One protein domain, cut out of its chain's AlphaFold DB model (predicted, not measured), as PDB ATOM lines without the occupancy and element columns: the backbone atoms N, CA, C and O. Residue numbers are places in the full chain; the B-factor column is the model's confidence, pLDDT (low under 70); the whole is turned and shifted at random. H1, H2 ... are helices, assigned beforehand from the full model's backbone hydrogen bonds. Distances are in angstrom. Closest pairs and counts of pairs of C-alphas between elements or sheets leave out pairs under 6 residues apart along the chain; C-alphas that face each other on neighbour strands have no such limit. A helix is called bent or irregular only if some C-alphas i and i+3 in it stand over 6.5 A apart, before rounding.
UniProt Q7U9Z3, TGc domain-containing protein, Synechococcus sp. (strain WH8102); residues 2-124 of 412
ATOM      1  N   LYS A   2      23.279  -0.442 -34.399       75.00
ATOM      2  CA  LYS A   2      22.058  -0.689 -33.599       75.00
ATOM      3  C   LYS A   2      22.060  -2.043 -32.866       75.00
ATOM      4  O   LYS A   2      21.872  -2.093 -31.659       75.00
ATOM      5  N   ARG A   3      22.388  -3.125 -33.586       81.50
ATOM      6  CA  ARG A   3      22.545  -4.471 -33.007       81.50
ATOM      7  C   ARG A   3      23.673  -4.557 -31.972       81.50
ATOM      8  O   ARG A   3      23.514  -5.238 -30.975       81.50
ATOM      9  N   ALA A   4      24.777  -3.836 -32.174       85.00
ATOM     10  CA  ALA A   4      25.907  -3.847 -31.242       85.00
ATOM     11  C   ALA A   4      25.548  -3.211 -29.886       85.00
ATOM     12  O   ALA A   4      25.922  -3.749 -28.852       85.00
ATOM     13  N   LEU A   5      24.771  -2.118 -29.883       86.06
ATOM     14  CA  LEU A   5      24.264  -1.503 -28.647       86.06
ATOM     15  C   LEU A   5      23.302  -2.438 -27.897       86.06
ATOM     16  O   LEU A   5      23.395  -2.560 -26.679       86.06
ATOM     17  N   ALA A   6      22.419  -3.130 -28.623       87.69
ATOM     18  CA  ALA A   6      21.487  -4.088 -28.028       87.69
ATOM     19  C   ALA A   6      22.207  -5.307 -27.423       87.69
ATOM     20  O   ALA A   6      21.873  -5.719 -26.315       87.69
ATOM     21  N   TRP A   7      23.229  -5.839 -28.105       91.69
ATOM     22  CA  TRP A   7      24.065  -6.928 -27.585       91.69
ATOM     23  C   TRP A   7      24.865  -6.508 -26.354       91.69
ATOM     24  O   TRP A   7      24.870  -7.223 -25.359       91.69
ATOM     25  N   PHE A   8      25.474  -5.321 -26.387       93.38
ATOM     26  CA  PHE A   8      26.204  -4.781 -25.240       93.38
ATOM     27  C   PHE A   8      25.298  -4.605 -24.012       93.38
ATOM     28  O   PHE A   8      25.655  -5.013 -22.910       93.38
ATOM     29  N   THR A   9      24.090  -4.073 -24.218       92.62
ATOM     30  CA  THR A   9      23.067  -3.955 -23.167       92.62
ATOM     31  C   THR A   9      22.681  -5.332 -22.616       92.62
ATOM     32  O   THR A   9      22.606  -5.504 -21.403       92.62
ATOM     33  N   GLY A  10      22.504  -6.329 -23.489       92.75
ATOM     34  CA  GLY A  10      22.232  -7.714 -23.096       92.75
ATOM     35  C   GLY A  10      23.334  -8.310 -22.214       92.75
ATOM     36  O   GLY A  10      23.034  -8.866 -21.161       92.75
ATOM     37  N   CYS A  11      24.608  -8.122 -22.571       94.88
ATOM     38  CA  CYS A  11      25.736  -8.576 -21.750       94.88
ATOM     39  C   CYS A  11      25.749  -7.923 -20.359       94.88
ATOM     40  O   CYS A  11      25.999  -8.605 -19.368       94.88
ATOM     41  N   LEU A  12      25.447  -6.623 -20.269       94.88
ATOM     42  CA  LEU A  12      25.360  -5.921 -18.984       94.88
ATOM     43  C   LEU A  12      24.213  -6.436 -18.108       94.88
ATOM     44  O   LEU A  12      24.365  -6.490 -16.889       94.88
ATOM     45  N   LEU A  13      23.074  -6.791 -18.709       95.06
ATOM     46  CA  LEU A  13      21.943  -7.385 -17.993       95.06
ATOM     47  C   LEU A  13      22.302  -8.771 -17.451       95.06
ATOM     48  O   LEU A  13      22.089  -9.035 -16.274       95.06
ATOM     49  N   VAL A  14      22.921  -9.620 -18.277       95.12
ATOM     50  CA  VAL A  14      23.391 -10.952 -17.855       95.12
ATOM     51  C   VAL A  14      24.415 -10.847 -16.724       95.12
ATOM     52  O   VAL A  14      24.328 -11.592 -15.752       95.12
ATOM     53  N   LEU A  15      25.350  -9.892 -16.803       94.19
ATOM     54  CA  LEU A  15      26.321  -9.652 -15.734       94.19
ATOM     55  C   LEU A  15      25.626  -9.281 -14.415       94.19
ATOM     56  O   LEU A  15      25.972  -9.810 -13.361       94.19
ATOM     57  N   GLN A  16      24.624  -8.403 -14.471       93.19
ATOM     58  CA  GLN A  16      23.858  -7.967 -13.300       93.19
ATOM     59  C   GLN A  16      23.014  -9.085 -12.691       93.19
ATOM     60  O   GLN A  16      22.853  -9.127 -11.476       93.19
ATOM     61  N   CYS A  17      22.541 -10.034 -13.500       93.06
ATOM     62  CA  CYS A  17      21.838 -11.210 -13.001       93.06
ATOM     63  C   CYS A  17      22.697 -12.093 -12.082       93.06
ATOM     64  O   CYS A  17      22.127 -12.832 -11.287       93.06
ATOM     65  N   SER A  18      24.033 -12.003 -12.133       89.12
ATOM     66  CA  SER A  18      24.904 -12.739 -11.200       89.12
ATOM     67  C   SER A  18      24.810 -12.237  -9.753       89.12
ATOM     68  O   SER A  18      25.129 -12.980  -8.831       89.12
ATOM     69  N   GLY A  19      24.335 -11.002  -9.552       83.88
ATOM     70  CA  GLY A  19      24.095 -10.413  -8.235       83.88
ATOM     71  C   GLY A  19      22.690 -10.655  -7.675       83.88
ATOM     72  O   GLY A  19      22.399 -10.171  -6.584       83.88
ATOM     73  N   LEU A  20      21.813 -11.357  -8.404       85.19
ATOM     74  CA  LEU A  20      20.459 -11.651  -7.933       85.19
ATOM     75  C   LEU A  20      20.470 -12.743  -6.866       85.19
ATOM     76  O   LEU A  20      21.070 -13.803  -7.044       85.19
ATOM     77  N   ASP A  21      19.713 -12.517  -5.797       80.00
ATOM     78  CA  ASP A  21      19.405 -13.559  -4.829       80.00
ATOM     79  C   ASP A  21      18.304 -14.475  -5.388       80.00
ATOM     80  O   ASP A  21      17.148 -14.076  -5.549       80.00
ATOM     81  N   LEU A  22      18.667 -15.717  -5.706       82.50
ATOM     82  CA  LEU A  22      17.753 -16.719  -6.265       82.50
ATOM     83  C   LEU A  22      16.681 -17.190  -5.269       82.50
ATOM     84  O   LEU A  22      15.722 -17.846  -5.687       82.50
ATOM     85  N   ALA A  23      16.814 -16.858  -3.980       70.69
ATOM     86  CA  ALA A  23      15.788 -17.127  -2.980       70.69
ATOM     87  C   ALA A  23      14.535 -16.253  -3.178       70.69
ATOM     88  O   ALA A  23      13.440 -16.645  -2.775       70.69
ATOM     89  N   TRP A  24      14.666 -15.096  -3.836       70.81
ATOM     90  CA  TRP A  24      13.538 -14.214  -4.122       70.81
ATOM     91  C   TRP A  24      12.725 -14.711  -5.320       70.81
ATOM     92  O   TRP A  24      13.243 -14.891  -6.423       70.81
ATOM     93  N   LEU A  25      11.406 -14.852  -5.140       77.31
ATOM     94  CA  LEU A  25      10.491 -15.286  -6.205       77.31
ATOM     95  C   LEU A  25      10.546 -14.384  -7.449       77.31
ATOM     96  O   LEU A  25      10.359 -14.871  -8.560       77.31
ATOM     97  N   LEU A  26      10.834 -13.088  -7.277       78.94
ATOM     98  CA  LEU A  26      10.923 -12.112  -8.369       78.94
ATOM     99  C   LEU A  26      12.194 -12.269  -9.233       78.94
ATOM    100  O   LEU A  26      12.208 -11.848 -10.399       78.94
ATOM    101  N   SER A  27      13.221 -12.951  -8.718       86.25
ATOM    102  CA  SER A  27      14.469 -13.204  -9.442       86.25
ATOM    103  C   SER A  27      14.236 -14.105 -10.658       86.25
ATOM    104  O   SER A  27      14.808 -13.863 -11.721       86.25
ATOM    105  N   TRP A  28      13.330 -15.083 -10.559       88.94
ATOM    106  CA  TRP A  28      13.014 -16.016 -11.649       88.94
ATOM    107  C   TRP A  28      12.347 -15.338 -12.861       88.94
ATOM    108  O   TRP A  28      12.863 -15.495 -13.971       88.94
ATOM    109  N   PRO A  29      11.276 -14.527 -12.705       91.50
ATOM    110  CA  PRO A  29      10.750 -13.697 -13.788       91.50
ATOM    111  C   PRO A  29      11.790 -12.753 -14.391       91.50
ATOM    112  O   PRO A  29      11.798 -12.556 -15.604       91.50
ATOM    113  N   THR A  30      12.680 -12.185 -13.574       92.94
ATOM    114  CA  THR A  30      13.718 -11.254 -14.046       92.94
ATOM    115  C   THR A  30      14.737 -11.963 -14.936       92.94
ATOM    116  O   THR A  30      15.028 -11.495 -16.037       92.94
ATOM    117  N   LEU A  31      15.221 -13.135 -14.511       94.19
ATOM    118  CA  LEU A  31      16.085 -14.001 -15.316       94.19
ATOM    119  C   LEU A  31      15.390 -14.446 -16.606       94.19
ATOM    120  O   LEU A  31      15.980 -14.369 -17.683       94.19
ATOM    121  N   GLY A  32      14.121 -14.850 -16.506       95.19
ATOM    122  CA  GLY A  32      13.295 -15.212 -17.655       95.19
ATOM    123  C   GLY A  32      13.157 -14.062 -18.652       95.19
ATOM    124  O   GLY A  32      13.331 -14.267 -19.850       95.19
ATOM    125  N   LEU A  33      12.929 -12.837 -18.177       96.06
ATOM    126  CA  LEU A  33      12.823 -11.647 -19.018       96.06
ATOM    127  C   LEU A  33      14.147 -11.325 -19.727       96.06
ATOM    128  O   LEU A  33      14.146 -11.047 -20.928       96.06
ATOM    129  N   VAL A  34      15.279 -11.398 -19.019       95.88
ATOM    130  CA  VAL A  34      16.611 -11.193 -19.614       95.88
ATOM    131  C   VAL A  34      16.901 -12.266 -20.668       95.88
ATOM    132  O   VAL A  34      17.342 -11.929 -21.774       95.88
ATOM    133  N   LEU A  35      16.577 -13.530 -20.386       95.69
ATOM    134  CA  LEU A  35      16.715 -14.638 -21.332       95.69
ATOM    135  C   LEU A  35      15.840 -14.432 -22.576       95.69
ATOM    136  O   LEU A  35      16.351 -14.470 -23.694       95.69
ATOM    137  N   VAL A  36      14.550 -14.139 -22.397       96.25
ATOM    138  CA  VAL A  36      13.607 -13.875 -23.495       96.25
ATOM    139  C   VAL A  36      14.065 -12.684 -24.331       96.25
ATOM    140  O   VAL A  36      14.040 -12.760 -25.557       96.25
ATOM    141  N   SER A  37      14.543 -11.604 -23.706       94.88
ATOM    142  CA  SER A  37      15.068 -10.446 -24.439       94.88
ATOM    143  C   SER A  37      16.294 -10.805 -25.291       94.88
ATOM    144  O   SER A  37      16.430 -10.314 -26.413       94.88
ATOM    145  N   SER A  38      17.147 -11.711 -24.799       93.56
ATOM    146  CA  SER A  38      18.355 -12.174 -25.490       93.56
ATOM    147  C   SER A  38      18.024 -13.111 -26.654       93.56
ATOM    148  O   SER A  38      18.552 -12.946 -27.752       93.56
ATOM    149  N   LEU A  39      17.092 -14.047 -26.451       94.12
ATOM    150  CA  LEU A  39      16.584 -14.924 -27.510       94.12
ATOM    151  C   LEU A  39      15.859 -14.117 -28.592       94.12
ATOM    152  O   LEU A  39      16.134 -14.270 -29.781       94.12
ATOM    153  N   LYS A  40      15.007 -13.167 -28.191       94.12
ATOM    154  CA  LYS A  40      14.306 -12.298 -29.139       94.12
ATOM    155  C   LYS A  40      15.273 -11.420 -29.935       94.12
ATOM    156  O   LYS A  40      15.007 -11.143 -31.101       94.12
ATOM    157  N   LEU A  41      16.409 -11.018 -29.356       93.06
ATOM    158  CA  LEU A  41      17.459 -10.285 -30.071       93.06
ATOM    159  C   LEU A  41      18.128 -11.124 -31.174       93.06
ATOM    160  O   LEU A  41      18.468 -10.572 -32.223       93.06
ATOM    161  N   LEU A  42      18.291 -12.437 -30.971       92.62
ATOM    162  CA  LEU A  42      18.817 -13.357 -31.990       92.62
ATOM    163  C   LEU A  42      17.860 -13.486 -33.181       92.62
ATOM    164  O   LEU A  42      18.292 -13.480 -34.336       92.62
ATOM    165  N   GLU A  43      16.561 -13.544 -32.900       92.62
ATOM    166  CA  GLU A  43      15.509 -13.703 -33.908       92.62
ATOM    167  C   GLU A  43      15.055 -12.383 -34.546       92.62
ATOM    168  O   GLU A  43      14.342 -12.397 -35.550       92.62
ATOM    169  N   ALA A  44      15.467 -11.234 -34.003       90.06
ATOM    170  CA  ALA A  44      15.022  -9.926 -34.466       90.06
ATOM    171  C   ALA A  44      15.490  -9.639 -35.901       90.06
ATOM    172  O   ALA A  44      16.687  -9.447 -36.167       90.06
ATOM    173  N   ARG A  45      14.522  -9.550 -36.823       86.44
ATOM    174  CA  ARG A  45      14.744  -9.231 -38.245       86.44
ATOM    175  C   ARG A  45      14.076  -7.925 -38.650       86.44
ATOM    176  O   ARG A  45      14.640  -7.192 -39.458       86.44
ATOM    177  N   GLN A  46      12.923  -7.602 -38.066       89.00
ATOM    178  CA  GLN A  46      12.178  -6.390 -38.397       89.00
ATOM    179  C   GLN A  46      12.503  -5.235 -37.434       89.00
ATOM    180  O   GLN A  46      12.929  -5.468 -36.297       89.00
ATOM    181  N   PRO A  47      12.288  -3.965 -37.831       86.00
ATOM    182  CA  PRO A  47      12.451  -2.820 -36.930       86.00
ATOM    183  C   PRO A  47      11.576  -2.919 -35.670       86.00
ATOM    184  O   PRO A  47      12.026  -2.563 -34.582       86.00
ATOM    185  N   ALA A  48      10.362  -3.465 -35.800       87.62
ATOM    186  CA  ALA A  48       9.451  -3.699 -34.681       87.62
ATOM    187  C   ALA A  48      10.027  -4.684 -33.648       87.62
ATOM    188  O   ALA A  48       9.950  -4.420 -32.450       87.62
ATOM    189  N   ASP A  49      10.689  -5.759 -34.095       90.19
ATOM    190  CA  ASP A  49      11.343  -6.715 -33.191       90.19
ATOM    191  C   ASP A  49      12.438  -6.039 -32.361       90.19
ATOM    192  O   ASP A  49      12.561  -6.272 -31.163       90.19
ATOM    193  N   HIS A  50      13.227  -5.164 -32.989       88.62
ATOM    194  CA  HIS A  50      14.311  -4.469 -32.300       88.62
ATOM    195  C   HIS A  50      13.795  -3.431 -31.292       88.62
ATOM    196  O   HIS A  50      14.430  -3.232 -30.257       88.62
ATOM    197  N   ARG A  51      12.650  -2.788 -31.570       90.56
ATOM    198  CA  ARG A  51      11.957  -1.922 -30.598       90.56
ATOM    199  C   ARG A  51      11.490  -2.729 -29.394       90.56
ATOM    200  O   ARG A  51      11.756  -2.332 -28.265       90.56
ATOM    201  N   LEU A  52      10.860  -3.879 -29.641       92.50
ATOM    202  CA  LEU A  52      10.407  -4.773 -28.580       92.50
ATOM    203  C   LEU A  52      11.575  -5.209 -27.690       92.50
ATOM    204  O   LEU A  52      11.476  -5.101 -26.474       92.50
ATOM    205  N   VAL A  53      12.705  -5.618 -28.273       94.00
ATOM    206  CA  VAL A  53      13.900  -5.990 -27.497       94.00
ATOM    207  C   VAL A  53      14.382  -4.838 -26.616       94.00
ATOM    208  O   VAL A  53      14.641  -5.055 -25.436       94.00
ATOM    209  N   ALA A  54      14.473  -3.615 -27.144       91.62
ATOM    210  CA  ALA A  54      14.927  -2.469 -26.358       91.62
ATOM    211  C   ALA A  54      13.968  -2.135 -25.196       91.62
ATOM    212  O   ALA A  54      14.423  -1.793 -24.106       91.62
ATOM    213  N   LEU A  55      12.655  -2.290 -25.397       93.31
ATOM    214  CA  LEU A  55      11.652  -2.130 -24.339       93.31
ATOM    215  C   LEU A  55      11.763  -3.226 -23.269       93.31
ATOM    216  O   LEU A  55      11.727  -2.916 -22.080       93.31
ATOM    217  N   LEU A  56      11.960  -4.486 -23.671       95.12
ATOM    218  CA  LEU A  56      12.186  -5.597 -22.739       95.12
ATOM    219  C   LEU A  56      13.467  -5.392 -21.919       95.12
ATOM    220  O   LEU A  56      13.477  -5.652 -20.720       95.12
ATOM    221  N   GLN A  57      14.531  -4.875 -22.542       95.19
ATOM    222  CA  GLN A  57      15.779  -4.542 -21.855       95.19
ATOM    223  C   GLN A  57      15.590  -3.404 -20.843       95.19
ATOM    224  O   GLN A  57      16.073  -3.516 -19.722       95.19
ATOM    225  N   LEU A  58      14.854  -2.339 -21.187       94.25
ATOM    226  CA  LEU A  58      14.528  -1.256 -20.245       94.25
ATOM    227  C   LEU A  58      13.687  -1.755 -19.061       94.25
ATOM    228  O   LEU A  58      13.960  -1.388 -17.918       94.25
ATOM    229  N   LEU A  59      12.710  -2.627 -19.320       94.69
ATOM    230  CA  LEU A  59      11.909  -3.261 -18.272       94.69
ATOM    231  C   LEU A  59      12.782  -4.121 -17.344       94.69
ATOM    232  O   LEU A  59      12.657  -4.027 -16.124       94.69
ATOM    233  N   ALA A  60      13.705  -4.907 -17.908       95.25
ATOM    234  CA  ALA A  60      14.647  -5.715 -17.138       95.25
ATOM    235  C   ALA A  60      15.567  -4.857 -16.254       95.25
ATOM    236  O   ALA A  60      15.788  -5.210 -15.097       95.25
ATOM    237  N   VAL A  61      16.049  -3.706 -16.747       94.81
ATOM    238  CA  VAL A  61      16.818  -2.756 -15.922       94.81
ATOM    239  C   VAL A  61      15.990  -2.252 -14.738       94.81
ATOM    240  O   VAL A  61      16.500  -2.213 -13.621       94.81
ATOM    241  N   GLY A  62      14.717  -1.904 -14.954       90.19
ATOM    242  CA  GLY A  62      13.825  -1.454 -13.879       90.19
ATOM    243  C   GLY A  62      13.600  -2.519 -12.800       90.19
ATOM    244  O   GLY A  62      13.683  -2.220 -11.610       90.19
ATOM    245  N   LEU A  63      13.387  -3.775 -13.205       91.00
ATOM    246  CA  LEU A  63      13.264  -4.915 -12.286       91.00
ATOM    247  C   LEU A  63      14.550  -5.155 -11.489       91.00
ATOM    248  O   LEU A  63      14.488  -5.373 -10.279       91.00
ATOM    249  N   LEU A  64      15.716  -5.092 -12.138       91.56
ATOM    250  CA  LEU A  64      17.010  -5.217 -11.459       91.56
ATOM    251  C   LEU A  64      17.235  -4.071 -10.462       91.56
ATOM    252  O   LEU A  64      17.739  -4.318  -9.368       91.56
ATOM    253  N   ALA A  65      16.812  -2.848 -10.795       89.00
ATOM    254  CA  ALA A  65      16.885  -1.690  -9.900       89.00
ATOM    255  C   ALA A  65      16.011  -1.825  -8.654       89.00
ATOM    256  O   ALA A  65      16.423  -1.412  -7.573       89.00
ATOM    257  N   ALA A  66      14.842  -2.448  -8.787       83.94
ATOM    258  CA  ALA A  66      13.980  -2.734  -7.648       83.94
ATOM    259  C   ALA A  66      14.554  -3.822  -6.720       83.94
ATOM    260  O   ALA A  66      14.327  -3.769  -5.515       83.94
ATOM    261  N   GLN A  67      15.283  -4.801  -7.267       83.06
ATOM    262  CA  GLN A  67      15.768  -5.973  -6.521       83.06
ATOM    263  C   GLN A  67      17.171  -5.810  -5.934       83.06
ATOM    264  O   GLN A  67      17.485  -6.450  -4.937       83.06
ATOM    265  N   MET A  68      18.020  -4.975  -6.536       82.44
ATOM    266  CA  MET A  68      19.400  -4.770  -6.088       82.44
ATOM    267  C   MET A  68      19.622  -3.321  -5.648       82.44
ATOM    268  O   MET A  68      20.182  -2.523  -6.412       82.44
ATOM    269  N   PRO A  69      19.193  -2.958  -4.425       77.62
ATOM    270  CA  PRO A  69      19.482  -1.653  -3.862       77.62
ATOM    271  C   PRO A  69      20.967  -1.573  -3.488       77.62
ATOM    272  O   PRO A  69      21.490  -2.384  -2.730       77.62
ATOM    273  N   GLY A  70      21.675  -0.583  -4.019       78.75
ATOM    274  CA  GLY A  70      23.079  -0.356  -3.690       78.75
ATOM    275  C   GLY A  70      23.728   0.600  -4.675       78.75
ATOM    276  O   GLY A  70      23.385   0.602  -5.851       78.75
ATOM    277  N   LEU A  71      24.688   1.403  -4.215       82.38
ATOM    278  CA  LEU A  71      25.289   2.457  -5.040       82.38
ATOM    279  C   LEU A  71      25.895   1.908  -6.341       82.38
ATOM    280  O   LEU A  71      25.611   2.420  -7.421       82.38
ATOM    281  N   LEU A  72      26.698   0.842  -6.251       86.38
ATOM    282  CA  LEU A  72      27.332   0.229  -7.421       86.38
ATOM    283  C   LEU A  72      26.296  -0.379  -8.381       86.38
ATOM    284  O   LEU A  72      26.390  -0.173  -9.590       86.38
ATOM    285  N   ALA A  73      25.296  -1.084  -7.845       85.25
ATOM    286  CA  ALA A  73      24.217  -1.672  -8.636       85.25
ATOM    287  C   ALA A  73      23.403  -0.587  -9.358       85.25
ATOM    288  O   ALA A  73      23.192  -0.682 -10.564       85.25
ATOM    289  N   SER A  74      23.046   0.497  -8.666       87.94
ATOM    290  CA  SER A  74      22.328   1.636  -9.246       87.94
ATOM    291  C   SER A  74      23.126   2.359 -10.332       87.94
ATOM    292  O   SER A  74      22.554   2.745 -11.352       87.94
ATOM    293  N   LEU A  75      24.447   2.500 -10.176       91.62
ATOM    294  CA  LEU A  75      25.305   3.059 -11.226       91.62
ATOM    295  C   LEU A  75      25.354   2.157 -12.467       91.62
ATOM    296  O   LEU A  75      25.261   2.655 -13.590       91.62
ATOM    297  N   LEU A  76      25.452   0.838 -12.279       92.38
ATOM    298  CA  LEU A  76      25.413  -0.134 -13.375       92.38
ATOM    299  C   LEU A  76      24.055  -0.134 -14.087       92.38
ATOM    300  O   LEU A  76      24.015  -0.152 -15.313       92.38
ATOM    301  N   GLN A  77      22.950  -0.044 -13.350       93.56
ATOM    302  CA  GLN A  77      21.597   0.029 -13.911       93.56
ATOM    303  C   GLN A  77      21.391   1.317 -14.707       93.56
ATOM    304  O   GLN A  77      20.878   1.270 -15.823       93.56
ATOM    305  N   LEU A  78      21.841   2.458 -14.180       92.69
ATOM    306  CA  LEU A  78      21.808   3.733 -14.896       92.69
ATOM    307  C   LEU A  78      22.613   3.653 -16.197       92.69
ATOM    308  O   LEU A  78      22.155   4.101 -17.251       92.69
ATOM    309  N   PHE A  79      23.796   3.039 -16.134       93.81
ATOM    310  CA  PHE A  79      24.629   2.799 -17.302       93.81
ATOM    311  C   PHE A  79      23.907   1.905 -18.323       93.81
ATOM    312  O   PHE A  79      23.787   2.279 -19.488       93.81
ATOM    313  N   THR A  80      23.326   0.782 -17.902       94.38
ATOM    314  CA  THR A  80      22.573  -0.117 -18.789       94.38
ATOM    315  C   THR A  80      21.331   0.546 -19.383       94.38
ATOM    316  O   THR A  80      21.094   0.405 -20.583       94.38
ATOM    317  N   ALA A  81      20.572   1.324 -18.604       93.75
ATOM    318  CA  ALA A  81      19.415   2.084 -19.086       93.75
ATOM    319  C   ALA A  81      19.812   3.078 -20.184       93.75
ATOM    320  O   ALA A  81      19.127   3.196 -21.200       93.75
ATOM    321  N   LEU A  82      20.946   3.761 -20.015       93.81
ATOM    322  CA  LEU A  82      21.458   4.721 -20.987       93.81
ATOM    323  C   LEU A  82      21.791   4.055 -22.334       93.81
ATOM    324  O   LEU A  82      21.465   4.609 -23.390       93.81
ATOM    325  N   PHE A  83      22.374   2.850 -22.315       91.62
ATOM    326  CA  PHE A  83      22.653   2.072 -23.528       91.62
ATOM    327  C   PHE A  83      21.395   1.452 -24.150       91.62
ATOM    328  O   PHE A  83      21.248   1.510 -25.374       91.62
ATOM    329  N   ALA A  84      20.460   0.952 -23.338       91.81
ATOM    330  CA  ALA A  84      19.167   0.447 -23.804       91.81
ATOM    331  C   ALA A  84      18.363   1.551 -24.516       91.81
ATOM    332  O   ALA A  84      17.853   1.362 -25.623       91.81
ATOM    333  N   LEU A  85      18.334   2.753 -23.932       91.69
ATOM    334  CA  LEU A  85      17.678   3.921 -24.513       91.69
ATOM    335  C   LEU A  85      18.394   4.408 -25.780       91.69
ATOM    336  O   LEU A  85      17.746   4.769 -26.761       91.69
ATOM    337  N   ALA A  86      19.731   4.359 -25.808       89.50
ATOM    338  CA  ALA A  86      20.496   4.683 -27.011       89.50
ATOM    339  C   ALA A  86      20.228   3.681 -28.147       89.50
ATOM    340  O   ALA A  86      20.165   4.084 -29.310       89.50
ATOM    341  N   ALA A  87      20.042   2.395 -27.828       88.00
ATOM    342  CA  ALA A  87      19.643   1.377 -28.792       88.00
ATOM    343  C   ALA A  87      18.240   1.658 -29.353       88.00
ATOM    344  O   ALA A  87      18.066   1.610 -30.572       88.00
ATOM    345  N   LEU A  88      17.278   2.031 -28.498       90.44
ATOM    346  CA  LEU A  88      15.921   2.413 -28.906       90.44
ATOM    347  C   LEU A  88      15.927   3.654 -29.814       90.44
ATOM    348  O   LEU A  88      15.397   3.614 -30.923       90.44
ATOM    349  N   LEU A  89      16.613   4.726 -29.408       89.12
ATOM    350  CA  LEU A  89      16.750   5.948 -30.209       89.12
ATOM    351  C   LEU A  89      17.447   5.693 -31.548       89.12
ATOM    352  O   LEU A  89      17.086   6.287 -32.563       89.12
ATOM    353  N   ALA A  90      18.436   4.795 -31.583       86.88
ATOM    354  CA  ALA A  90      19.087   4.410 -32.829       86.88
ATOM    355  C   ALA A  90      18.115   3.724 -33.805       86.88
ATOM    356  O   ALA A  90      18.310   3.820 -35.021       86.88
ATOM    357  N   GLN A  91      17.089   3.027 -33.299       85.00
ATOM    358  CA  GLN A  91      16.036   2.447 -34.132       85.00
ATOM    359  C   GLN A  91      15.095   3.522 -34.665       85.00
ATOM    360  O   GLN A  91      14.925   3.586 -35.882       85.00
ATOM    361  N   GLU A  92      14.588   4.402 -33.798       85.88
ATOM    362  CA  GLU A  92      13.645   5.463 -34.182       85.88
ATOM    363  C   GLU A  92      14.238   6.465 -35.172       85.88
ATOM    364  O   GLU A  92      13.606   6.844 -36.150       85.88
ATOM    365  N   LEU A  93      15.495   6.855 -34.967       83.75
ATOM    366  CA  LEU A  93      16.158   7.876 -35.781       83.75
ATOM    367  C   LEU A  93      16.830   7.298 -37.034       83.75
ATOM    368  O   LEU A  93      17.729   7.918 -37.605       83.75
ATOM    369  N   GLY A  94      16.495   6.063 -37.420       75.50
ATOM    370  CA  GLY A  94      17.026   5.426 -38.628       75.50
ATOM    371  C   GLY A  94      18.534   5.133 -38.606       75.50
ATOM    372  O   GLY A  94      19.035   4.504 -39.529       75.50
ATOM    373  N   GLY A  95      19.262   5.472 -37.538       67.94
ATOM    374  CA  GLY A  95      20.727   5.393 -37.482       67.94
ATOM    375  C   GLY A  95      21.450   6.645 -37.997       67.94
ATOM    376  O   GLY A  95      22.659   6.592 -38.191       67.94
ATOM    377  N   ALA A  96      20.745   7.768 -38.170       71.38
ATOM    378  CA  ALA A  96      21.302   9.029 -38.674       71.38
ATOM    379  C   ALA A  96      22.339   9.694 -37.738       71.38
ATOM    380  O   ALA A  96      23.078  10.588 -38.146       71.38
ATOM    381  N   LEU A  97      22.408   9.280 -36.468       75.50
ATOM    382  CA  LEU A  97      23.272   9.886 -35.454       75.50
ATOM    383  C   LEU A  97      24.441   8.979 -35.064       75.50
ATOM    384  O   LEU A  97      24.281   7.779 -34.866       75.50
ATOM    385  N   ARG A  98      25.619   9.582 -34.852       84.19
ATOM    386  CA  ARG A  98      26.789   8.907 -34.257       84.19
ATOM    387  C   ARG A  98      26.477   8.487 -32.813       84.19
ATOM    388  O   ARG A  98      25.814   9.231 -32.089       84.19
ATOM    389  N   TRP A  99      27.039   7.363 -32.360       79.75
ATOM    390  CA  TRP A  99      26.795   6.790 -31.024       79.75
ATOM    391  C   TRP A  99      26.975   7.787 -29.865       79.75
ATOM    392  O   TRP A  99      26.150   7.812 -28.960       79.75
ATOM    393  N   ARG A 100      27.971   8.688 -29.925       85.06
ATOM    394  CA  ARG A 100      28.174   9.733 -28.899       85.06
ATOM    395  C   ARG A 100      26.964  10.657 -28.738       85.06
ATOM    396  O   ARG A 100      26.587  10.990 -27.622       85.06
ATOM    397  N   ARG A 101      26.344  11.063 -29.853       87.31
ATOM    398  CA  ARG A 101      25.150  11.924 -29.828       87.31
ATOM    399  C   ARG A 101      23.925  11.161 -29.329       87.31
ATOM    400  O   ARG A 101      23.097  11.760 -28.658       87.31
ATOM    401  N   LEU A 102      23.834   9.862 -29.623       86.06
ATOM    402  CA  LEU A 102      22.773   9.005 -29.089       86.06
ATOM    403  C   LEU A 102      22.862   8.903 -27.563       86.06
ATOM    404  O   LEU A 102      21.867   9.157 -26.900       86.06
ATOM    405  N   LEU A 103      24.051   8.646 -27.005       86.94
ATOM    406  CA  LEU A 103      24.242   8.599 -25.548       86.94
ATOM    407  C   LEU A 103      23.936   9.947 -24.879       86.94
ATOM    408  O   LEU A 103      23.284   9.975 -23.840       86.94
ATOM    409  N   LEU A 104      24.350  11.065 -25.489       90.50
ATOM    410  CA  LEU A 104      24.040  12.403 -24.973       90.50
ATOM    411  C   LEU A 104      22.523  12.653 -24.928       90.50
ATOM    412  O   LEU A 104      22.007  13.140 -23.926       90.50
ATOM    413  N   ARG A 105      21.797  12.292 -25.996       89.31
ATOM    414  CA  ARG A 105      20.332  12.409 -26.055       89.31
ATOM    415  C   ARG A 105      19.645  11.490 -25.044       89.31
ATOM    416  O   ARG A 105      18.713  11.935 -24.384       89.31
ATOM    417  N   SER A 106      20.131  10.261 -24.866       89.69
ATOM    418  CA  SER A 106      19.648   9.360 -23.813       89.69
ATOM    419  C   SER A 106      19.825   9.969 -22.421       89.69
ATOM    420  O   SER A 106      18.889   9.963 -21.628       89.69
ATOM    421  N   GLY A 107      20.992  10.557 -22.137       90.94
ATOM    422  CA  GLY A 107      21.251  11.246 -20.870       90.94
ATOM    423  C   GLY A 107      20.317  12.437 -20.638       90.94
ATOM    424  O   GLY A 107      19.800  12.600 -19.538       90.94
ATOM    425  N   GLN A 108      20.033  13.226 -21.681       92.06
ATOM    426  CA  GLN A 108      19.067  14.330 -21.608       92.06
ATOM    427  C   GLN A 108      17.650  13.846 -21.276       92.06
ATOM    428  O   GLN A 108      16.972  14.478 -20.472       92.06
ATOM    429  N   LEU A 109      17.206  12.727 -21.856       90.31
ATOM    430  CA  LEU A 109      15.890  12.148 -21.565       90.31
ATOM    431  C   LEU A 109      15.797  11.622 -20.130       90.31
ATOM    432  O   LEU A 109      14.798  11.863 -19.460       90.31
ATOM    433  N   ILE A 110      16.847  10.955 -19.641       89.62
ATOM    434  CA  ILE A 110      16.916  10.506 -18.244       89.62
ATOM    435  C   ILE A 110      16.870  11.715 -17.300       89.62
ATOM    436  O   ILE A 110      16.095  11.717 -16.348       89.62
ATOM    437  N   ALA A 111      17.637  12.771 -17.589       91.50
ATOM    438  CA  ALA A 111      17.627  13.999 -16.795       91.50
ATOM    439  C   ALA A 111      16.252  14.689 -16.805       91.50
ATOM    440  O   ALA A 111      15.781  15.138 -15.764       91.50
ATOM    441  N   ALA A 112      15.573  14.721 -17.956       91.31
ATOM    442  CA  ALA A 112      14.225  15.274 -18.081       91.31
ATOM    443  C   ALA A 112      13.164  14.462 -17.315       91.31
ATOM    444  O   ALA A 112      12.126  15.011 -16.954       91.31
ATOM    445  N   ALA A 113      13.418  13.180 -17.036       88.31
ATOM    446  CA  ALA A 113      12.542  12.340 -16.224       88.31
ATOM    447  C   ALA A 113      12.735  12.544 -14.707       88.31
ATOM    448  O   ALA A 113      11.871  12.134 -13.932       88.31
ATOM    449  N   LEU A 114      13.822  13.197 -14.263       88.88
ATOM    450  CA  LEU A 114      14.117  13.398 -12.836       88.88
ATOM    451  C   LEU A 114      13.043  14.190 -12.072       88.88
ATOM    452  O   LEU A 114      12.714  13.764 -10.968       88.88
ATOM    453  N   PRO A 115      12.456  15.286 -12.596       91.81
ATOM    454  CA  PRO A 115      11.404  16.010 -11.883       91.81
ATOM    455  C   PRO A 115      10.170  15.140 -11.635       91.81
ATOM    456  O   PRO A 115       9.627  15.129 -10.534       91.81
ATOM    457  N   LEU A 116       9.763  14.352 -12.636       88.25
ATOM    458  CA  LEU A 116       8.654  13.411 -12.493       88.25
ATOM    459  C   LEU A 116       9.000  12.305 -11.490       88.25
ATOM    460  O   LEU A 116       8.188  11.990 -10.626       88.25
ATOM    461  N   ALA A 117      10.214  11.755 -11.560       84.00
ATOM    462  CA  ALA A 117      10.689  10.769 -10.596       84.00
ATOM    463  C   ALA A 117      10.721  11.333  -9.167       84.00
ATOM    464  O   ALA A 117      10.344  10.626  -8.240       84.00
ATOM    465  N   ALA A 118      11.104  12.600  -8.982       84.38
ATOM    466  CA  ALA A 118      11.097  13.272  -7.685       84.38
ATOM    467  C   ALA A 118       9.673  13.446  -7.140       84.38
ATOM    468  O   ALA A 118       9.435  13.167  -5.968       84.38
ATOM    469  N   VAL A 119       8.710  13.832  -7.984       90.00
ATOM    470  CA  VAL A 119       7.290  13.884  -7.598       90.00
ATOM    471  C   VAL A 119       6.799  12.493  -7.194       90.00
ATOM    472  O   VAL A 119       6.262  12.332  -6.104       90.00
ATOM    473  N   LEU A 120       7.039  11.460  -8.006       81.38
ATOM    474  CA  LEU A 120       6.648  10.092  -7.651       81.38
ATOM    475  C   LEU A 120       7.324   9.640  -6.350       81.38
ATOM    476  O   LEU A 120       6.670   9.076  -5.489       81.38
ATOM    477  N   PHE A 121       8.602   9.948  -6.152       77.75
ATOM    478  CA  PHE A 121       9.343   9.599  -4.942       77.75
ATOM    479  C   PHE A 121       8.809  10.274  -3.671       77.75
ATOM    480  O   PHE A 121       8.857   9.667  -2.601       77.75
ATOM    481  N   LEU A 122       8.338  11.521  -3.776       79.69
ATOM    482  CA  LEU A 122       7.796  12.281  -2.649       79.69
ATOM    483  C   LEU A 122       6.342  11.911  -2.336       79.69
ATOM    484  O   LEU A 122       5.963  11.898  -1.169       79.69
ATOM    485  N   PHE A 123       5.534  11.628  -3.363       79.12
ATOM    486  CA  PHE A 123       4.085  11.464  -3.220       79.12
ATOM    487  C   PHE A 123       3.600  10.011  -3.256       79.12
ATOM    488  O   PHE A 123       2.547   9.735  -2.682       79.12
ATOM    489  N   LEU A 124       4.317   9.068  -3.888       74.12
ATOM    490  CA  LEU A 124       3.956   7.655  -3.755       74.12
ATOM    491  C   LEU A 124       4.413   7.145  -2.386       74.12
ATOM    492  O   LEU A 124       5.616   7.160  -2.101       74.12
TER     493      LEU A 124
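This is residues 2 to 124 of the 412 residues of the protein "TGc domain-containing protein" of Synechococcus sp. (strain WH8102) (UniProt Q7U9Z3). Four helices, H1 to H4, pack as an up-and-down bundle, each running against the one before; the longest helix, H5, slants across H4, and residues 111 to 124 stick out. The printed part has 123 residues with five named helices, H1 to H5 in order, and no named strand: all helix, compact, radius of gyration of the C-alphas 14.6 A, spans 42 by 35 by 22 A.

Find C-alpha 99 at (26.795, 6.790, -31.024): H5, residues 99 to 123, assigned as one helix by its hydrogen bonds, is bent, with C-alphas 112 and 115 6.8 A apart. Its arms are H5a, 99 to 112, 19.9 A, and H5b, 115 to 123, 12.2 A, ending at (4.085, 11.464, -3.220). Look back to H4, 71 to 92, 31.5 A; H3, 47 to 67, 30.8 A; H2, 27 to 43, 24.5 A; and H1, 2 to 17, 23.1 A.

H5a touches residues 82 to 90 of H4 at a steep tilt of 65 degrees, closest C-alphas Leu 102 and Ala 86, 5.3 A. H3 and H4, a hairpin, touch at 13 degrees, a shallow tilt, closest C-alphas Ala 54 and Leu 88, 5.6 A. H2 is apart from H4. In H1 to H4, H5a and H5b every O i to N i+4 pair is within hydrogen-bond range.

C-alphas 23 and 96 are farthest apart, 44.6 A. The printed part has no cut and no long link; only residue 95 is under pLDDT 70.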